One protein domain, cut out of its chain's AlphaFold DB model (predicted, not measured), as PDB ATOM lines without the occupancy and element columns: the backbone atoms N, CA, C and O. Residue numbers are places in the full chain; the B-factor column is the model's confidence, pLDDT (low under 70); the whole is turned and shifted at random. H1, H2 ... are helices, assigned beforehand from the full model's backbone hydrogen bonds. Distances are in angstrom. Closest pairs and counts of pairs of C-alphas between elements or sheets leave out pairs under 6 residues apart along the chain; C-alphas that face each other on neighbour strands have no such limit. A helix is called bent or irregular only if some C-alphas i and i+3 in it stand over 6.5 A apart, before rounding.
ATOM      1  N   ASP A   4       6.205  19.511  37.092       91.19
ATOM      2  CA  ASP A   4       5.616  19.318  38.415       91.19
ATOM      3  C   ASP A   4       4.746  20.504  38.848       91.19
ATOM      4  O   ASP A   4       3.681  20.312  39.433       91.19
ATOM      5  N   GLU A   5       5.149  21.735  38.525       91.06
ATOM      6  CA  GLU A   5       4.350  22.934  38.802       91.06
ATOM      7  C   GLU A   5       3.054  22.964  37.984       91.06
ATOM      8  O   GLU A   5       1.990  23.279  38.515       91.06
ATOM      9  N   VAL A   6       3.116  22.600  36.701       90.81
ATOM     10  CA  VAL A   6       1.924  22.544  35.840       90.81
ATOM     11  C   VAL A   6       0.999  21.400  36.270       90.81
ATOM     12  O   VAL A   6      -0.221  21.561  36.302       90.81
ATOM     13  N   LYS A   7       1.568  20.266  36.692       92.00
ATOM     14  CA  LYS A   7       0.817  19.126  37.228       92.00
ATOM     15  C   LYS A   7       0.051  19.473  38.510       92.00
ATOM     16  O   LYS A   7      -1.050  18.960  38.690       92.00
ATOM     17  N   LYS A   8       0.586  20.356  39.362       91.12
ATOM     18  CA  LYS A   8      -0.122  20.866  40.554       91.12
ATOM     19  C   LYS A   8      -1.363  21.694  40.209       91.12
ATOM     20  O   LYS A   8      -2.309  21.668  40.982       91.12
ATOM     21  N   MET A   9      -1.366  22.409  39.081       87.62
ATOM     22  CA  MET A   9      -2.492  23.267  38.685       87.62
ATOM     23  C   MET A   9      -3.636  22.507  38.011       87.62
ATOM     24  O   MET A   9      -4.793  22.858  38.199       87.62
ATOM     25  N   PHE A  10      -3.315  21.505  37.193       86.62
ATOM     26  CA  PHE A  10      -4.304  20.866  36.319       86.62
ATOM     27  C   PHE A  10      -4.624  19.413  36.682       86.62
ATOM     28  O   PHE A  10      -5.589  18.886  36.143       86.62
ATOM     29  N   HIS A  11      -3.861  18.795  37.596       79.62
ATOM     30  CA  HIS A  11      -3.923  17.376  37.975       79.62
ATOM     31  C   HIS A  11      -3.790  16.408  36.759       79.62
ATOM     32  O   HIS A  11      -4.233  16.667  35.650       79.62
ATOM     33  N   ASN A  12      -3.107  15.266  36.898       82.44
ATOM     34  CA  ASN A  12      -3.014  14.223  35.844       82.44
ATOM     35  C   ASN A  12      -2.386  14.570  34.467       82.44
ATOM     36  O   ASN A  12      -2.514  13.785  33.526       82.44
ATOM     37  N   ILE A  13      -1.621  15.654  34.323       89.50
ATOM     38  CA  ILE A  13      -0.870  15.904  33.076       89.50
ATOM     39  C   ILE A  13       0.278  14.895  32.934       89.50
ATOM     40  O   ILE A  13       1.151  14.805  33.799       89.50
ATOM     41  N   LYS A  14       0.301  14.161  31.815       92.56
ATOM     42  CA  LYS A  14       1.425  13.296  31.422       92.56
ATOM     43  C   LYS A  14       2.531  14.114  30.748       92.56
ATOM     44  O   LYS A  14       2.260  15.129  30.108       92.56
ATOM     45  N   LEU A  15       3.772  13.631  30.816       93.25
ATOM     46  CA  LEU A  15       4.931  14.296  30.207       93.25
ATOM     47  C   LEU A  15       4.755  14.639  28.705       93.25
ATOM     48  O   LEU A  15       5.098  15.758  28.330       93.25
ATOM     49  N   PRO A  16       4.155  13.783  27.845       95.62
ATOM     50  CA  PRO A  16       3.932  14.124  26.436       95.62
ATOM     51  C   PRO A  16       3.009  15.334  26.241       95.62
ATOM     52  O   PRO A  16       3.266  16.174  25.385       95.62
ATOM     53  N   MET A  17       1.967  15.461  27.067       93.44
ATOM     54  CA  MET A  17       1.039  16.598  27.016       93.44
ATOM     55  C   MET A  17       1.714  17.893  27.471       93.44
ATOM     56  O   MET A  17       1.462  18.953  26.908       93.44
ATOM     57  N   TYR A  18       2.597  17.811  28.467       94.00
ATOM     58  CA  TYR A  18       3.408  18.948  28.902       94.00
ATOM     59  C   TYR A  18       4.385  19.408  27.813       94.00
ATOM     60  O   TYR A  18       4.478  20.604  27.546       94.00
ATOM     61  N   ASN A  19       5.056  18.473  27.137       95.06
ATOM     62  CA  ASN A  19       5.947  18.794  26.021       95.06
ATOM     63  C   ASN A  19       5.181  19.449  24.866       95.06
ATOM     64  O   ASN A  19       5.642  20.445  24.307       95.06
ATOM     65  N   LEU A  20       3.983  18.938  24.558       95.25
ATOM     66  CA  LEU A  20       3.092  19.562  23.588       95.25
ATOM     67  C   LEU A  20       2.743  20.993  24.018       95.25
ATOM     68  O   LEU A  20       2.928  21.915  23.234       95.25
ATOM     69  N   LEU A  21       2.328  21.204  25.267       91.38
ATOM     70  CA  LEU A  21       2.005  22.532  25.795       91.38
ATOM     71  C   LEU A  21       3.183  23.513  25.683       91.38
ATOM     72  O   LEU A  21       2.979  24.645  25.251       91.38
ATOM     73  N   ILE A  22       4.409  23.087  26.000       93.62
ATOM     74  CA  ILE A  22       5.599  23.928  25.804       93.62
ATOM     75  C   ILE A  22       5.782  24.271  24.327       93.62
ATOM     76  O   ILE A  22       5.976  25.441  24.018       93.62
ATOM     77  N   SER A  23       5.690  23.285  23.428       94.75
ATOM     78  CA  SER A  23       5.873  23.511  21.987       94.75
ATOM     79  C   SER A  23       4.845  24.488  21.405       94.75
ATOM     80  O   SER A  23       5.173  25.313  20.557       94.75
ATOM     81  N   GLN A  24       3.601  24.441  21.894       93.81
ATOM     82  CA  GLN A  24       2.557  25.374  21.476       93.81
ATOM     83  C   GLN A  24       2.815  26.776  22.035       93.81
ATOM     84  O   GLN A  24       2.669  27.754  21.311       93.81
ATOM     85  N   LEU A  25       3.238  26.891  23.299       92.44
ATOM     86  CA  LEU A  25       3.570  28.183  23.908       92.44
ATOM     87  C   LEU A  25       4.823  28.823  23.290       92.44
ATOM     88  O   LEU A  25       4.858  30.045  23.167       92.44
ATOM     89  N   SER A  26       5.828  28.033  22.894       92.69
ATOM     90  CA  SER A  26       7.008  28.543  22.183       92.69
ATOM     91  C   SER A  26       6.637  29.025  20.786       92.69
ATOM     92  O   SER A  26       6.977  30.148  20.434       92.69
ATOM     93  N   ARG A  27       5.841  28.241  20.044       94.06
ATOM     94  CA  ARG A  27       5.326  28.646  18.731       94.06
ATOM     95  C   ARG A  27       4.500  29.930  18.821       94.06
ATOM     96  O   ARG A  27       4.721  30.856  18.056       94.06
ATOM     97  N   LEU A  28       3.602  30.025  19.804       93.38
ATOM     98  CA  LEU A  28       2.785  31.221  20.035       93.38
ATOM     99  C   LEU A  28       3.629  32.469  20.346       93.38
ATOM    100  O   LEU A  28       3.201  33.582  20.051       93.38
ATOM    101  N   ALA A  29       4.804  32.296  20.954       92.88
ATOM    102  CA  ALA A  29       5.721  33.389  21.258       92.88
ATOM    103  C   ALA A  29       6.511  33.887  20.032       92.88
ATOM    104  O   ALA A  29       6.981  35.022  20.060       92.88
ATOM    105  N   GLU A  30       6.651  33.069  18.984       93.44
ATOM    106  CA  GLU A  30       7.369  33.400  17.740       93.44
ATOM    107  C   GLU A  30       6.488  34.129  16.709       93.44
ATOM    108  O   GLU A  30       7.003  34.780  15.803       93.44
ATOM    109  N   GLU A  31       5.163  34.057  16.852       93.25
ATOM    110  CA  GLU A  31       4.217  34.697  15.934       93.25
ATOM    111  C   GLU A  31       4.320  36.242  15.956       93.25
ATOM    112  O   GLU A  31       4.462  36.847  17.027       93.25
ATOM    113  N   PRO A  32       4.129  36.937  14.814       94.25
ATOM    114  CA  PRO A  32       4.245  38.400  14.724       94.25
ATOM    115  C   PRO A  32       3.244  39.153  15.618       94.25
ATOM    116  O   PRO A  32       3.481  40.296  16.009       94.25
ATOM    117  N   TYR A  33       2.135  38.509  15.998       92.19
ATOM    118  CA  TYR A  33       1.110  39.064  16.889       92.19
ATOM    119  C   TYR A  33       1.176  38.524  18.329       92.19
ATOM    120  O   TYR A  33       0.208  38.670  19.081       92.19
ATOM    121  N   ALA A  34       2.303  37.935  18.749       90.25
ATOM    122  CA  ALA A  34       2.480  37.331  20.076       90.25
ATOM    123  C   ALA A  34       2.136  38.274  21.248       90.25
ATOM    124  O   ALA A  34       1.703  37.824  22.313       90.25
ATOM    125  N   TYR A  35       2.252  39.595  21.058       92.50
ATOM    126  CA  TYR A  35       1.899  40.599  22.067       92.50
ATOM    127  C   TYR A  35       0.444  40.492  22.554       92.50
ATOM    128  O   TYR A  35       0.182  40.771  23.725       92.50
ATOM    129  N   LYS A  36      -0.490  40.025  21.707       93.19
ATOM    130  CA  LYS A  36      -1.898  39.804  22.083       93.19
ATOM    131  C   LYS A  36      -2.049  38.736  23.172       93.19
ATOM    132  O   LYS A  36      -2.946  38.828  24.004       93.19
ATOM    133  N   TYR A  37      -1.140  37.761  23.211       91.62
ATOM    134  CA  TYR A  37      -1.152  36.637  24.154       91.62
ATOM    135  C   TYR A  37      -0.089  36.758  25.256       91.62
ATOM    136  O   TYR A  37       0.169  35.798  25.986       91.62
ATOM    137  N   LYS A  38       0.503  37.947  25.437       91.12
ATOM    138  CA  LYS A  38       1.563  38.208  26.425       91.12
ATOM    139  C   LYS A  38       1.194  37.742  27.837       91.12
ATOM    140  O   LYS A  38       2.008  37.105  28.498       91.12
ATOM    141  N   ASN A  39      -0.030  38.016  28.287       92.81
ATOM    142  CA  ASN A  39      -0.490  37.650  29.632       92.81
ATOM    143  C   ASN A  39      -0.519  36.128  29.836       92.81
ATOM    144  O   ASN A  39      -0.125  35.636  30.892       92.81
ATOM    145  N   LEU A  40      -0.930  35.383  28.805       90.44
ATOM    146  CA  LEU A  40      -0.957  33.923  28.825       90.44
ATOM    147  C   LEU A  40       0.464  33.350  28.883       90.44
ATOM    148  O   LEU A  40       0.749  32.506  29.727       90.44
ATOM    149  N   ILE A  41       1.366  33.846  28.033       90.94
ATOM    150  CA  ILE A  41       2.764  33.393  27.983       90.94
ATOM    151  C   ILE A  41       3.470  33.681  29.315       90.94
ATOM    152  O   ILE A  41       4.138  32.809  29.871       90.94
ATOM    153  N   MET A  42       3.287  34.885  29.864       90.56
ATOM    154  CA  MET A  42       3.929  35.286  31.116       90.56
ATOM    155  C   MET A  42       3.401  34.517  32.327       90.56
ATOM    156  O   MET A  42       4.190  34.199  33.209       90.56
ATOM    157  N   LYS A  43       2.118  34.128  32.342       90.00
ATOM    158  CA  LYS A  43       1.541  33.284  33.403       90.00
ATOM    159  C   LYS A  43       2.287  31.954  33.572       90.00
ATOM    160  O   LYS A  43       2.429  31.479  34.693       90.00
ATOM    161  N   TYR A  44       2.773  31.362  32.478       89.44
ATOM    162  CA  TYR A  44       3.508  30.090  32.498       89.44
ATOM    163  C   TYR A  44       5.034  30.257  32.472       89.44
ATOM    164  O   TYR A  44       5.773  29.264  32.540       89.44
ATOM    165  N   ARG A  45       5.539  31.491  32.400       90.38
ATOM    166  CA  ARG A  45       6.972  31.783  32.438       90.38
ATOM    167  C   ARG A  45       7.435  31.893  33.887       90.38
ATOM    168  O   ARG A  45       6.866  32.630  34.678       90.38
TER     169      ARG A  45
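AT A GLANCE: This is residues 4 to 45 of the 225 residues of the protein "28S ribosomal protein S9, mitochondrial" of Phallusia mammillata (UniProt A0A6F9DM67). A long helix, H2, makes the long side of a bracket: the short H1 stands crosswise near its first end, and from its other end H3 folds back as the second arm of a slanting helical hairpin. The printed part has 42 residues with three named helices, H1, H2 and H3 in that order, and no named strand: all helix. It is only just loose, close to compact, with a radius of gyration of the C-alphas of 11.3 A, and elongated, spanning 32 by 17 by 11 A.

HOW THE PARTS SIT: H1, residues 4 to 10, is close to but not clearly touching H2, residues 15 to 30; the closest C-alphas, of Val 6 and Tyr 18, are 8.0 A apart. Their lines are about perpendicular, at 88 degrees. H2, with residues 25 to 29 alone, touches H3, residues 34 to 44; the closest C-alphas, of Leu 28 and Ala 34, are 6.1 A apart. This hairpin runs opposite ways at a shallow tilt of 34 degrees, only just short of steep. H1 and H3 are only just apart, 8.4 A at the closest C-alphas. Every O i to N i+4 pair is within hydrogen-bond range in H2, against 2 of 3 in H1 and 4 of 7 in H3.

IN THESE COORDINATES: H1 begins at C-alpha 4 (5.616, 19.318, 38.415). H2 is 22.9 A long. H3, 14.4 A long, is irregular, with C-alphas 36 and 39 8.0 A apart, and ends at C-alpha 44 (3.508, 30.090, 32.498).

THE WHOLE: The C-alphas farthest apart, of Asn 12 and Pro 32, are 32.9 A apart. Both links are tight, the printed part has no cut, and no printed residue is under 70 in pLDDT.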